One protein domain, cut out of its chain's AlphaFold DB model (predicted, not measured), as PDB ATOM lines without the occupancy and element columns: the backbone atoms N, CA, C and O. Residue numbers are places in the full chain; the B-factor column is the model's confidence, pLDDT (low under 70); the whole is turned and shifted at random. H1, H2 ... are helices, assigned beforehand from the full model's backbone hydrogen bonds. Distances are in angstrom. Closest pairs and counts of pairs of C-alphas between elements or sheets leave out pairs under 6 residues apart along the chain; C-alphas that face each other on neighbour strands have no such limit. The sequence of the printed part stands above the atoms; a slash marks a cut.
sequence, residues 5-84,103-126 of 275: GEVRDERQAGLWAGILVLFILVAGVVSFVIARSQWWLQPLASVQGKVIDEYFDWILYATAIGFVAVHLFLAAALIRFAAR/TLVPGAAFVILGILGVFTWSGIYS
ATOM      1  N   GLY A   5     162.621 129.780 240.259       71.38
ATOM      2  CA  GLY A   5     162.619 131.246 240.244       71.38
ATOM      3  C   GLY A   5     161.453 131.856 241.025       71.38
ATOM      4  O   GLY A   5     161.681 132.728 241.850       71.38
ATOM      5  N   GLU A   6     160.240 131.327 240.859       73.69
ATOM      6  CA  GLU A   6     159.016 131.841 241.494       73.69
ATOM      7  C   GLU A   6     159.062 131.675 243.022       73.69
ATOM      8  O   GLU A   6     158.799 132.608 243.771       73.69
ATOM      9  N   VAL A   7     159.554 130.527 243.497       75.19
ATOM     10  CA  VAL A   7     159.775 130.269 244.932       75.19
ATOM     11  C   VAL A   7     160.790 131.239 245.546       75.19
ATOM     12  O   VAL A   7     160.654 131.666 246.694       75.19
ATOM     13  N   ARG A   8     161.852 131.573 244.805       78.62
ATOM     14  CA  ARG A   8     162.870 132.521 245.272       78.62
ATOM     15  C   ARG A   8     162.292 133.932 245.376       78.62
ATOM     16  O   ARG A   8     162.590 134.615 246.356       78.62
ATOM     17  N   ASP A   9     161.471 134.329 244.411       83.06
ATOM     18  CA  ASP A   9     160.847 135.650 244.358       83.06
ATOM     19  C   ASP A   9     159.815 135.817 245.489       83.06
ATOM     20  O   ASP A   9     159.850 136.816 246.208       83.06
ATOM     21  N   GLU A  10     158.986 134.803 245.759       81.56
ATOM     22  CA  GLU A  10     158.050 134.797 246.896       81.56
ATOM     23  C   GLU A  10     158.768 134.851 248.254       81.56
ATOM     24  O   GLU A  10     158.362 135.581 249.166       81.56
ATOM     25  N   ARG A  11     159.881 134.118 248.399       83.44
ATOM     26  CA  ARG A  11     160.704 134.157 249.616       83.44
ATOM     27  C   ARG A  11     161.303 135.540 249.854       83.44
ATOM     28  O   ARG A  11     161.335 136.013 250.992       83.44
ATOM     29  N   GLN A  12     161.806 136.173 248.796       87.31
ATOM     30  CA  GLN A  12     162.337 137.531 248.861       87.31
ATOM     31  C   GLN A  12     161.231 138.536 249.179       87.31
ATOM     32  O   GLN A  12     161.438 139.400 250.026       87.31
ATOM     33  N   ALA A  13     160.048 138.390 248.580       88.50
ATOM     34  CA  ALA A  13     158.899 139.244 248.857       88.50
ATOM     35  C   ALA A  13     158.482 139.189 250.337       88.50
ATOM     36  O   ALA A  13     158.342 140.238 250.963       88.50
ATOM     37  N   GLY A  14     158.361 137.995 250.931       89.88
ATOM     38  CA  GLY A  14     158.028 137.846 252.355       89.88
ATOM     39  C   GLY A  14     159.090 138.434 253.293       89.88
ATOM     40  O   GLY A  14     158.753 139.092 254.280       89.88
ATOM     41  N   LEU A  15     160.376 138.279 252.952       92.25
ATOM     42  CA  LEU A  15     161.476 138.905 253.692       92.25
ATOM     43  C   LEU A  15     161.396 140.437 253.636       92.25
ATOM     44  O   LEU A  15     161.441 141.085 254.681       92.25
ATOM     45  N   TRP A  16     161.261 141.016 252.442       94.56
ATOM     46  CA  TRP A  16     161.185 142.467 252.268       94.56
ATOM     47  C   TRP A  16     159.932 143.063 252.908       94.56
ATOM     48  O   TRP A  16     160.024 144.107 253.550       94.56
ATOM     49  N   ALA A  17     158.790 142.382 252.816       94.94
ATOM     50  CA  ALA A  17     157.566 142.785 253.498       94.94
ATOM     51  C   ALA A  17     157.738 142.764 255.026       94.94
ATOM     52  O   ALA A  17     157.369 143.724 255.700       94.94
ATOM     53  N   GLY A  18     158.356 141.717 255.583       95.06
ATOM     54  CA  GLY A  18     158.657 141.652 257.015       95.06
ATOM     55  C   GLY A  18     159.617 142.753 257.476       95.06
ATOM     56  O   GLY A  18     159.370 143.392 258.497       95.06
ATOM     57  N   ILE A  19     160.674 143.030 256.703       96.38
ATOM     58  CA  ILE A  19     161.602 144.143 256.964       96.38
ATOM     59  C   ILE A  19     160.864 145.483 256.925       96.38
ATOM     60  O   ILE A  19     161.081 146.313 257.804       96.38
ATOM     61  N   LEU A  20     159.971 145.690 255.954       97.06
ATOM     62  CA  LEU A  20     159.164 146.905 255.860       97.06
ATOM     63  C   LEU A  20     158.264 147.080 257.091       97.06
ATOM     64  O   LEU A  20     158.213 148.172 257.652       97.06
ATOM     65  N   VAL A  21     157.604 146.015 257.556       97.56
ATOM     66  CA  VAL A  21     156.783 146.053 258.779       97.56
ATOM     67  C   VAL A  21     157.628 146.409 260.006       97.56
ATOM     68  O   VAL A  21     157.222 147.257 260.800       97.56
ATOM     69  N   LEU A  22     158.822 145.823 260.151       97.62
ATOM     70  CA  LEU A  22     159.744 146.165 261.242       97.62
ATOM     71  C   LEU A  22     160.248 147.604 261.141       97.62
ATOM     72  O   LEU A  22     160.347 148.289 262.155       97.62
ATOM     73  N   PHE A  23     160.537 148.079 259.932       97.75
ATOM     74  CA  PHE A  23     160.921 149.464 259.700       97.75
ATOM     75  C   PHE A  23     159.803 150.424 260.120       97.75
ATOM     76  O   PHE A  23     160.077 151.373 260.847       97.75
ATOM     77  N   ILE A  24     158.549 150.156 259.738       97.44
ATOM     78  CA  ILE A  24     157.382 150.955 260.146       97.44
ATOM     79  C   ILE A  24     157.218 150.940 261.669       97.44
ATOM     80  O   ILE A  24     156.991 151.991 262.263       97.44
ATOM     81  N   LEU A  25     157.374 149.777 262.310       97.75
ATOM     82  CA  LEU A  25     157.328 149.653 263.766       97.75
ATOM     83  C   LEU A  25     158.399 150.526 264.436       97.75
ATOM     84  O   LEU A  25     158.076 151.331 265.308       97.75
ATOM     85  N   VAL A  26     159.661 150.393 264.020       97.94
ATOM     86  CA  VAL A  26     160.778 151.167 264.584       97.94
ATOM     87  C   VAL A  26     160.582 152.657 264.324       97.94
ATOM     88  O   VAL A  26     160.712 153.449 265.254       97.94
ATOM     89  N   ALA A  27     160.218 153.045 263.100       97.19
ATOM     90  CA  ALA A  27     159.934 154.430 262.751       97.19
ATOM     91  C   ALA A  27     158.802 155.000 263.616       97.19
ATOM     92  O   ALA A  27     158.973 156.060 264.203       97.19
ATOM     93  N   GLY A  28     157.693 154.272 263.778       95.00
ATOM     94  CA  GLY A  28     156.569 154.683 264.619       95.00
ATOM     95  C   GLY A  28     156.952 154.859 266.090       95.00
ATOM     96  O   GLY A  28     156.617 155.880 266.690       95.00
ATOM     97  N   VAL A  29     157.706 153.914 266.664       96.06
ATOM     98  CA  VAL A  29     158.187 154.004 268.055       96.06
ATOM     99  C   VAL A  29     159.165 155.167 268.230       96.06
ATOM    100  O   VAL A  29     159.040 155.931 269.184       96.06
ATOM    101  N   VAL A  30     160.111 155.350 267.306       95.88
ATOM    102  CA  VAL A  30     161.062 156.474 267.343       95.88
ATOM    103  C   VAL A  30     160.326 157.805 267.209       95.88
ATOM    104  O   VAL A  30     160.560 158.707 268.012       95.88
ATOM    105  N   SER A  31     159.390 157.924 266.263       93.12
ATOM    106  CA  SER A  31     158.544 159.110 266.108       93.12
ATOM    107  C   SER A  31     157.751 159.407 267.378       93.12
ATOM    108  O   SER A  31     157.695 160.563 267.790       93.12
ATOM    109  N   PHE A  32     157.193 158.388 268.037       93.00
ATOM    110  CA  PHE A  32     156.509 158.540 269.320       93.00
ATOM    111  C   PHE A  32     157.443 159.050 270.425       93.00
ATOM    112  O   PHE A  32     157.093 160.002 271.120       93.00
ATOM    113  N   VAL A  33     158.635 158.465 270.581       93.88
ATOM    114  CA  VAL A  33     159.614 158.895 271.597       93.88
ATOM    115  C   VAL A  33     160.049 160.343 271.358       93.88
ATOM    116  O   VAL A  33     160.091 161.138 272.297       93.88
ATOM    117  N   ILE A  34     160.305 160.714 270.100       94.62
ATOM    118  CA  ILE A  34     160.639 162.092 269.722       94.62
ATOM    119  C   ILE A  34     159.469 163.023 270.050       94.62
ATOM    120  O   ILE A  34     159.670 164.008 270.760       94.62
ATOM    121  N   ALA A  35     158.251 162.698 269.606       91.94
ATOM    122  CA  ALA A  35     157.058 163.498 269.869       91.94
ATOM    123  C   ALA A  35     156.812 163.672 271.375       91.94
ATOM    124  O   ALA A  35     156.585 164.788 271.825       91.94
ATOM    125  N   ARG A  36     156.963 162.617 272.180       90.88
ATOM    126  CA  ARG A  36     156.834 162.691 273.644       90.88
ATOM    127  C   ARG A  36     157.894 163.572 274.307       90.88
ATOM    128  O   ARG A  36     157.629 164.138 275.360       90.88
ATOM    129  N   SER A  37     159.072 163.713 273.702       89.81
ATOM    130  CA  SER A  37     160.125 164.597 274.219       89.81
ATOM    131  C   SER A  37     159.999 166.056 273.764       89.81
ATOM    132  O   SER A  37     160.414 166.949 274.496       89.81
ATOM    133  N   GLN A  38     159.456 166.307 272.566       90.50
ATOM    134  CA  GLN A  38     159.451 167.636 271.935       90.50
ATOM    135  C   GLN A  38     158.071 168.301 271.928       90.50
ATOM    136  O   GLN A  38     157.961 169.513 272.081       90.50
ATOM    137  N   TRP A  39     157.013 167.520 271.714       86.25
ATOM    138  CA  TRP A  39     155.653 167.998 271.474       86.25
ATOM    139  C   TRP A  39     154.633 167.072 272.135       86.25
ATOM    140  O   TRP A  39     153.870 166.356 271.485       86.25
ATOM    141  N   TRP A  40     154.643 167.087 273.462       91.38
ATOM    142  CA  TRP A  40     153.744 166.277 274.272       91.38
ATOM    143  C   TRP A  40     152.602 167.099 274.870       91.38
ATOM    144  O   TRP A  40     152.354 168.250 274.499       91.38
ATOM    145  N   LEU A  41     151.877 166.472 275.793       92.31
ATOM    146  CA  LEU A  41     150.836 167.115 276.570       92.31
ATOM    147  C   LEU A  41     151.369 168.361 277.285       92.31
ATOM    148  O   LEU A  41     152.498 168.393 277.776       92.31
ATOM    149  N   GLN A  42     150.519 169.385 277.368       93.62
ATOM    150  CA  GLN A  42     150.837 170.597 278.117       93.62
ATOM    151  C   GLN A  42     151.085 170.262 279.595       93.62
ATOM    152  O   GLN A  42     150.383 169.378 280.107       93.62
ATOM    153  N   PRO A  43     152.007 170.970 280.280       94.38
ATOM    154  CA  PRO A  43     152.285 170.750 281.693       94.38
ATOM    155  C   PRO A  43     151.007 170.772 282.523       94.38
ATOM    156  O   PRO A  43     150.146 171.634 282.325       94.38
ATOM    157  N   LEU A  44     150.886 169.802 283.419       97.31
ATOM    158  CA  LEU A  44     149.725 169.655 284.278       97.31
ATOM    159  C   LEU A  44     149.687 170.765 285.340       97.31
ATOM    160  O   LEU A  44     150.709 171.069 285.949       97.31
ATOM    161  N   ALA A  45     148.503 171.340 285.556       97.94
ATOM    162  CA  ALA A  45     148.257 172.413 286.523       97.94
ATOM    163  C   ALA A  45     146.968 172.208 287.344       97.94
ATOM    164  O   ALA A  45     146.380 173.172 287.840       97.94
ATOM    165  N   SER A  46     146.484 170.964 287.452       97.69
ATOM    166  CA  SER A  46     145.322 170.644 288.286       97.69
ATOM    167  C   SER A  46     145.385 169.254 288.904       97.69
ATOM    168  O   SER A  46     145.891 168.310 288.291       97.69
ATOM    169  N   VAL A  47     144.721 169.107 290.050       96.69
ATOM    170  CA  VAL A  47     144.597 167.829 290.764       96.69
ATOM    171  C   VAL A  47     143.845 166.783 289.928       96.69
ATOM    172  O   VAL A  47     144.305 165.651 289.785       96.69
ATOM    173  N   GLN A  48     142.703 167.145 289.341       95.38
ATOM    174  CA  GLN A  48     141.853 166.239 288.556       95.38
ATOM    175  C   GLN A  48     142.537 165.825 287.253       95.38
ATOM    176  O   GLN A  48     142.446 164.665 286.846       95.38
ATOM    177  N   GLY A  49     143.270 166.744 286.620       95.56
ATOM    178  CA  GLY A  49     144.025 166.441 285.411       95.56
ATOM    179  C   GLY A  49     145.107 165.380 285.628       95.56
ATOM    180  O   GLY A  49     145.388 164.635 284.695       95.56
ATOM    181  N   LYS A  50     145.644 165.225 286.850       94.81
ATOM    182  CA  LYS A  50     146.587 164.141 287.175       94.81
ATOM    183  C   LYS A  50     145.968 162.767 286.956       94.81
ATOM    184  O   LYS A  50     146.569 161.913 286.318       94.81
ATOM    185  N   VAL A  51     144.745 162.583 287.450       93.12
ATOM    186  CA  VAL A  51     144.004 161.320 287.322       93.12
ATOM    187  C   VAL A  51     143.710 161.017 285.851       93.12
ATOM    188  O   VAL A  51     143.787 159.867 285.420       93.12
ATOM    189  N   ILE A  52     143.405 162.053 285.063       93.62
ATOM    190  CA  ILE A  52     143.181 161.930 283.618       93.62
ATOM    191  C   ILE A  52     144.472 161.520 282.898       93.62
ATOM    192  O   ILE A  52     144.435 160.590 282.095       93.62
ATOM    193  N   ASP A  53     145.598 162.177 283.190       94.75
ATOM    194  CA  ASP A  53     146.890 161.879 282.562       94.75
ATOM    195  C   ASP A  53     147.381 160.466 282.928       94.75
ATOM    196  O   ASP A  53     147.850 159.741 282.052       94.75
ATOM    197  N   GLU A  54     147.195 160.023 284.177       91.94
ATOM    198  CA  GLU A  54     147.495 158.648 284.599       91.94
ATOM    199  C   GLU A  54     146.658 157.626 283.816       91.94
ATOM    200  O   GLU A  54     147.201 156.667 283.263       91.94
ATOM    201  N   TYR A  55     145.342 157.833 283.718       90.31
ATOM    202  CA  TYR A  55     144.452 156.941 282.969       90.31
ATOM    203  C   TYR A  55     144.784 156.918 281.467       90.31
ATOM    204  O   TYR A  55     144.784 155.856 280.839       90.31
ATOM    205  N   PHE A  56     145.129 158.076 280.898       92.75
ATOM    206  CA  PHE A  56     145.620 158.191 279.528       92.75
ATOM    207  C   PHE A  56     146.911 157.390 279.314       92.75
ATOM    208  O   PHE A  56     146.985 156.619 278.357       92.75
ATOM    209  N   ASP A  57     147.902 157.518 280.202       92.31
ATOM    210  CA  ASP A  57     149.168 156.787 280.103       92.31
ATOM    211  C   ASP A  57     148.953 155.266 280.210       92.31
ATOM    212  O   ASP A  57     149.546 154.513 279.436       92.31
ATOM    213  N   TRP A  58     148.058 154.793 281.086       91.00
ATOM    214  CA  TRP A  58     147.696 153.371 281.159       91.00
ATOM    215  C   TRP A  58     147.161 152.833 279.828       91.00
ATOM    216  O   TRP A  58     147.628 151.796 279.347       91.00
ATOM    217  N   ILE A  59     146.211 153.542 279.210       92.06
ATOM    218  CA  ILE A  59     145.649 153.163 277.904       92.06
ATOM    219  C   ILE A  59     146.735 153.203 276.827       92.06
ATOM    220  O   ILE A  59     146.853 152.276 276.022       92.06
ATOM    221  N   LEU A  60     147.544 154.261 276.816       93.50
ATOM    222  CA  LEU A  60     148.614 154.450 275.847       93.50
ATOM    223  C   LEU A  60     149.637 153.310 275.908       93.50
ATOM    224  O   LEU A  60     149.964 152.734 274.875       93.50
ATOM    225  N   TYR A  61     150.113 152.930 277.096       92.69
ATOM    226  CA  TYR A  61     151.084 151.842 277.224       92.69
ATOM    227  C   TYR A  61     150.475 150.470 276.930       92.69
ATOM    228  O   TYR A  61     151.107 149.663 276.248       92.69
ATOM    229  N   ALA A  62     149.239 150.206 277.365       91.31
ATOM    230  CA  ALA A  62     148.555 148.950 277.054       91.31
ATOM    231  C   ALA A  62     148.362 148.769 275.536       91.31
ATOM    232  O   ALA A  62     148.666 147.710 274.980       91.31
ATOM    233  N   THR A  63     147.915 149.821 274.845       92.62
ATOM    234  CA  THR A  63     147.750 149.804 273.383       92.62
ATOM    235  C   THR A  63     149.089 149.764 272.649       92.62
ATOM    236  O   THR A  63     149.197 149.055 271.648       92.62
ATOM    237  N   ALA A  64     150.135 150.422 273.161       94.00
ATOM    238  CA  ALA A  64     151.486 150.342 272.606       94.00
ATOM    239  C   ALA A  64     152.063 148.919 272.677       94.00
ATOM    240  O   ALA A  64     152.655 148.455 271.703       94.00
ATOM    241  N   ILE A  65     151.850 148.192 273.782       93.94
ATOM    242  CA  ILE A  65     152.252 146.779 273.899       93.94
ATOM    243  C   ILE A  65     151.548 145.938 272.831       93.94
ATOM    244  O   ILE A  65     152.205 145.174 272.122       93.94
ATOM    245  N   GLY A  66     150.231 146.108 272.673       93.06
ATOM    246  CA  GLY A  66     149.459 145.420 271.636       93.06
ATOM    247  C   GLY A  66     149.954 145.748 270.225       93.06
ATOM    248  O   GLY A  66     150.179 144.844 269.423       93.06
ATOM    249  N   PHE A  67     150.202 147.030 269.944       95.31
ATOM    250  CA  PHE A  67     150.760 147.498 268.678       95.31
ATOM    251  C   PHE A  67     152.099 146.816 268.368       95.31
ATOM    252  O   PHE A  67     152.237 146.214 267.304       95.31
ATOM    253  N   VAL A  68     153.057 146.835 269.302       96.94
ATOM    254  CA  VAL A  68     154.370 146.191 269.128       96.94
ATOM    255  C   VAL A  68     154.216 144.684 268.923       96.94
ATOM    256  O   VAL A  68     154.778 144.139 267.976       96.94
ATOM    257  N   ALA A  69     153.429 144.008 269.764       95.94
ATOM    258  CA  ALA A  69     153.237 142.562 269.692       95.94
ATOM    259  C   ALA A  69     152.647 142.123 268.343       95.94
ATOM    260  O   ALA A  69     153.159 141.190 267.722       95.94
ATOM    261  N   VAL A  70     151.620 142.823 267.852       95.62
ATOM    262  CA  VAL A  70     150.984 142.529 266.559       95.62
ATOM    263  C   VAL A  70     151.951 142.763 265.397       95.62
ATOM    264  O   VAL A  70     152.013 141.935 264.491       95.62
ATOM    265  N   HIS A  71     152.752 143.833 265.425       97.31
ATOM    266  CA  HIS A  71     153.721 144.108 264.357       97.31
ATOM    267  C   HIS A  71     154.873 143.102 264.343       97.31
ATOM    268  O   HIS A  71     155.271 142.646 263.271       97.31
ATOM    269  N   LEU A  72     155.384 142.712 265.514       97.88
ATOM    270  CA  LEU A  72     156.401 141.665 265.620       97.88
ATOM    271  C   LEU A  72     155.858 140.317 265.143       97.88
ATOM    272  O   LEU A  72     156.543 139.623 264.393       97.88
ATOM    273  N   PHE A  73     154.627 139.965 265.527       96.81
ATOM    274  CA  PHE A  73     153.967 138.753 265.048       96.81
ATOM    275  C   PHE A  73     153.786 138.774 263.528       96.81
ATOM    276  O   PHE A  73     154.146 137.804 262.865       96.81
ATOM    277  N   LEU A  74     153.295 139.880 262.962       96.94
ATOM    278  CA  LEU A  74     153.105 140.025 261.519       96.94
ATOM    279  C   LEU A  74     154.435 139.922 260.760       96.94
ATOM    280  O   LEU A  74     154.530 139.165 259.797       96.94
ATOM    281  N   ALA A  75     155.478 140.620 261.212       96.81
ATOM    282  CA  ALA A  75     156.807 140.524 260.614       96.81
ATOM    283  C   ALA A  75     157.369 139.097 260.701       96.81
ATOM    284  O   ALA A  75     157.870 138.564 259.710       96.81
ATOM    285  N   ALA A  76     157.241 138.453 261.865       96.44
ATOM    286  CA  ALA A  76     157.660 137.071 262.053       96.44
ATOM    287  C   ALA A  76     156.889 136.126 261.125       96.44
ATOM    288  O   ALA A  76     157.510 135.273 260.499       96.44
ATOM    289  N   ALA A  77     155.573 136.295 260.984       93.94
ATOM    290  CA  ALA A  77     154.747 135.477 260.109       93.94
ATOM    291  C   ALA A  77     155.152 135.635 258.635       93.94
ATOM    292  O   ALA A  77     155.383 134.631 257.959       93.94
ATOM    293  N   LEU A  78     155.336 136.873 258.164       93.38
ATOM    294  CA  LEU A  78     155.767 137.169 256.793       93.38
ATOM    295  C   LEU A  78     157.137 136.558 256.469       93.38
ATOM    296  O   LEU A  78     157.312 135.997 255.394       93.38
ATOM    297  N   ILE A  79     158.096 136.605 257.399       91.06
ATOM    298  CA  ILE A  79     159.451 136.062 257.189       91.06
ATOM    299  C   ILE A  79     159.473 134.532 257.340       91.06
ATOM    300  O   ILE A  79     160.135 133.817 256.579       91.06
ATOM    301  N   ARG A  80     158.781 134.000 258.354       89.31
ATOM    302  CA  ARG A  80     158.815 132.577 258.721       89.31
ATOM    303  C   ARG A  80     158.018 131.705 257.760       89.31
ATOM    304  O   ARG A  80     158.458 130.575 257.522       89.31
ATOM    305  N   PHE A  81     156.888 132.210 257.265       87.31
ATOM    306  CA  PHE A  81     155.952 131.498 256.391       87.31
ATOM    307  C   PHE A  81     155.998 131.974 254.930       87.31
ATOM    308  O   PHE A  81     155.161 131.555 254.136       87.31
ATOM    309  N   ALA A  82     156.986 132.794 254.547       85.44
ATOM    310  CA  ALA A  82     157.288 133.039 253.136       85.44
ATOM    311  C   ALA A  82     157.541 131.709 252.408       85.44
ATOM    312  O   ALA A  82     158.208 130.830 252.963       85.44
ATOM    313  N   ALA A  83     157.039 131.565 251.181       76.88
ATOM    314  CA  ALA A  83     157.112 130.312 250.439       76.88
ATOM    315  C   ALA A  83     158.565 129.834 250.252       76.88
ATOM    316  O   ALA A  83     159.458 130.599 249.891       76.88
ATOM    317  N   ARG A  84     158.814 128.546 250.523       70.81
ATOM    318  CA  ARG A  84     160.151 127.916 250.433       70.81
ATOM    319  C   ARG A  84     160.260 126.843 249.354       70.81
ATOM    320  O   ARG A  84     161.347 126.323 249.125       70.81
ATOM    321  N   THR A 103     138.972 136.625 272.013       95.88
ATOM    322  CA  THR A 103     137.658 137.208 272.317       95.88
ATOM    323  C   THR A 103     137.577 137.598 273.788       95.88
ATOM    324  O   THR A 103     137.255 138.740 274.121       95.88
ATOM    325  N   LEU A 104     137.918 136.668 274.685       97.06
ATOM    326  CA  LEU A 104     137.807 136.871 276.126       97.06
ATOM    327  C   LEU A 104     138.870 137.830 276.659       97.06
ATOM    328  O   LEU A 104     138.544 138.636 277.523       97.06
ATOM    329  N   VAL A 105     140.112 137.791 276.158       93.62
ATOM    330  CA  VAL A 105     141.181 138.667 276.673       93.62
ATOM    331  C   VAL A 105     140.901 140.145 276.361       93.62
ATOM    332  O   VAL A 105     140.854 140.932 277.309       93.62
ATOM    333  N   PRO A 106     140.639 140.565 275.104       92.19
ATOM    334  CA  PRO A 106     140.255 141.948 274.825       92.19
ATOM    335  C   PRO A 106     138.919 142.318 275.468       92.19
ATOM    336  O   PRO A 106     138.804 143.406 276.024       92.19
ATOM    337  N   GLY A 107     137.932 141.413 275.457       95.69
ATOM    338  CA  GLY A 107     136.640 141.643 276.108       95.69
ATOM    339  C   GLY A 107     136.786 141.951 277.600       95.69
ATOM    340  O   GLY A 107     136.265 142.956 278.077       95.69
ATOM    341  N   ALA A 108     137.563 141.146 278.327       95.25
ATOM    342  CA  ALA A 108     137.867 141.383 279.735       95.25
ATOM    343  C   ALA A 108     138.640 142.693 279.941       95.25
ATOM    344  O   ALA A 108     138.304 143.454 280.847       95.25
ATOM    345  N   ALA A 109     139.622 142.998 279.086       91.06
ATOM    346  CA  ALA A 109     140.369 144.253 279.159       91.06
ATOM    347  C   ALA A 109     139.453 145.480 278.998       91.06
ATOM    348  O   ALA A 109     139.552 146.418 279.789       91.06
ATOM    349  N   PHE A 110     138.517 145.460 278.042       93.38
ATOM    350  CA  PHE A 110     137.533 146.532 277.863       93.38
ATOM    351  C   PHE A 110     136.566 146.648 279.042       93.38
ATOM    352  O   PHE A 110     136.266 147.763 279.463       93.38
ATOM    353  N   VAL A 111     136.103 145.526 279.603       95.62
ATOM    354  CA  VAL A 111     135.233 145.538 280.791       95.62
ATOM    355  C   VAL A 111     135.960 146.150 281.990       95.62
ATOM    356  O   VAL A 111     135.414 147.040 282.640       95.62
ATOM    357  N   ILE A 112     137.201 145.733 282.256       92.25
ATOM    358  CA  ILE A 112     138.021 146.285 283.344       92.25
ATOM    359  C   ILE A 112     138.249 147.783 283.126       92.25
ATOM    360  O   ILE A 112     138.013 148.579 284.035       92.25
ATOM    361  N   LEU A 113     138.652 148.179 281.915       90.75
ATOM    362  CA  LEU A 113     138.887 149.579 281.576       90.75
ATOM    363  C   LEU A 113     137.616 150.420 281.742       90.75
ATOM    364  O   LEU A 113     137.689 151.514 282.297       90.75
ATOM    365  N   GLY A 114     136.462 149.903 281.312       92.25
ATOM    366  CA  GLY A 114     135.165 150.560 281.446       92.25
ATOM    367  C   GLY A 114     134.756 150.760 282.905       92.25
ATOM    368  O   GLY A 114     134.353 151.859 283.274       92.25
ATOM    369  N   ILE A 115     134.928 149.741 283.753       93.19
ATOM    370  CA  ILE A 115     134.649 149.843 285.194       93.19
ATOM    371  C   ILE A 115     135.538 150.913 285.837       93.19
ATOM    372  O   ILE A 115     135.028 151.811 286.508       93.19
ATOM    373  N   LEU A 116     136.852 150.864 285.598       89.00
ATOM    374  CA  LEU A 116     137.788 151.873 286.106       89.00
ATOM    375  C   LEU A 116     137.443 153.276 285.586       89.00
ATOM    376  O   LEU A 116     137.443 154.237 286.352       89.00
ATOM    377  N   GLY A 117     137.073 153.379 284.308       91.56
ATOM    378  CA  GLY A 117     136.676 154.630 283.668       91.56
ATOM    379  C   GLY A 117     135.438 155.255 284.304       91.56
ATOM    380  O   GLY A 117     135.420 156.464 284.520       91.56
ATOM    381  N   VAL A 118     134.433 154.453 284.674       93.12
ATOM    382  CA  VAL A 118     133.234 154.942 285.377       93.12
ATOM    383  C   VAL A 118     133.586 155.514 286.751       93.12
ATOM    384  O   VAL A 118     133.083 156.581 287.103       93.12
ATOM    385  N   PHE A 119     134.474 154.867 287.513       90.44
ATOM    386  CA  PHE A 119     134.917 155.396 288.808       90.44
ATOM    387  C   PHE A 119     135.687 156.713 288.660       90.44
ATOM    388  O   PHE A 119     135.392 157.678 289.368       90.44
ATOM    389  N   THR A 120     136.619 156.788 287.707       89.44
ATOM    390  CA  THR A 120     137.358 158.022 287.403       89.44
ATOM    391  C   THR A 120     136.420 159.144 286.960       89.44
ATOM    392  O   THR A 120     136.493 160.258 287.481       89.44
ATOM    393  N   TRP A 121     135.498 158.849 286.042       92.75
ATOM    394  CA  TRP A 121     134.504 159.803 285.555       92.75
ATOM    395  C   TRP A 121     133.615 160.319 286.690       92.75
ATOM    396  O   TRP A 121     133.447 161.528 286.835       92.75
ATOM    397  N   SER A 122     133.111 159.423 287.545       92.31
ATOM    398  CA  SER A 122     132.270 159.801 288.682       92.31
ATOM    399  C   SER A 122     133.007 160.684 289.686       92.31
ATOM    400  O   SER A 122     132.374 161.535 290.304       92.31
ATOM    401  N   GLY A 123     134.316 160.496 289.871       88.44
ATOM    402  CA  GLY A 123     135.125 161.362 290.730       88.44
ATOM    403  C   GLY A 123     135.244 162.782 290.170       88.44
ATOM    404  O   GLY A 123     135.031 163.747 290.901       88.44
ATOM    405  N   ILE A 124     135.516 162.908 288.867       90.50
ATOM    406  CA  ILE A 124     135.697 164.197 288.173       90.50
ATOM    407  C   ILE A 124     134.380 164.981 288.070       90.50
ATOM    408  O   ILE A 124     134.373 166.189 288.280       90.50
ATOM    409  N   TYR A 125     133.266 164.305 287.781       91.62
ATOM    410  CA  TYR A 125     131.940 164.923 287.617       91.62
ATOM    411  C   TYR A 125     131.069 164.863 288.880       91.62
ATOM    412  O   TYR A 125     129.855 165.062 288.819       91.62
ATOM    413  N   SER A 126     131.674 164.581 290.034       92.69
ATOM    414  CA  SER A 126     130.994 164.674 291.324       92.69
ATOM    415  C   SER A 126     130.587 166.120 291.639       92.69
ATOM    416  O   SER A 126     130.994 167.064 290.961       92.69
TER     417      SER A 126
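What this domain is: This is residues 5 to 84 and 103 to 126 of the 275 residues of the protein "Cytochrome c oxidase subunit 2" of Terrabacteria group bacterium ANGP1 (UniProt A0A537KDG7). Three helices lie in one flat, splayed row, H1, H2 and H3, each running opposite ways to the one before, like a stretched zigzag. H1 and H2 make a long helical hairpin that is close near the first part of H1 and opens as a narrow V toward their link, while H3, on the other side of H2, comes near it only around residues 48 to 52 and splays away toward the cut. The printed part has 104 residues with three named helices in the order H1, H2, H3 and no named strand, and its class is all helix. It is extended, with a radius of gyration of the C-alphas of 19.9 A, and flat, spanning 69 by 37 by 12 A.

How they stand to each other: H1, residues 5 to 38, and H2, residues 47 to 80, form a hairpin and run opposite ways at a shallow tilt of 15 degrees. They touch through residues 11 to 25 of H1 and 68 to 79 of H2 alone, and their closest C-alphas, those of Gly 18 and Ala 75, are 4.2 A apart. H3, residues 103 to 124, runs opposite ways to H2 at a shallow tilt of 16 degrees. H2 and H3 only just touch, with 3 pairs of C-alphas within 8 A, through residues 48 to 52 and 120 to 124 alone; the closest C-alphas, those of Gln 48 and Ile 124, are 6.5 A apart. H1 and H3 are apart. Every O i to N i+4 pair is within hydrogen-bond range in H1 and H3, and 29 of 30 are in H2.

Where its parts are: H1 begins at C-alpha 5, (162.619, 131.246, 240.244), and is 48.4 A long from first to last C-alpha. H2 begins at C-alpha 47, (144.597, 167.829, 290.764), and is 49.7 A long. H3, 31.4 A long, ends at C-alpha 124, (135.697, 164.197, 288.173).

The domain as a whole: The C-alphas of Gly 5 and Ser 126, the two farthest apart, are 68.8 A apart. Residues 85 to 102 are not printed, and C-alphas 84 and 103 are 32.7 A apart across the cut. The link from H1 to H2 is short. Residues 33 to 39, of which 33 to 38 belong to H1, and residues 103 to 108 of H3 stand free. The mean pLDDT of the printed part is 92.1, and no printed residue is under 70.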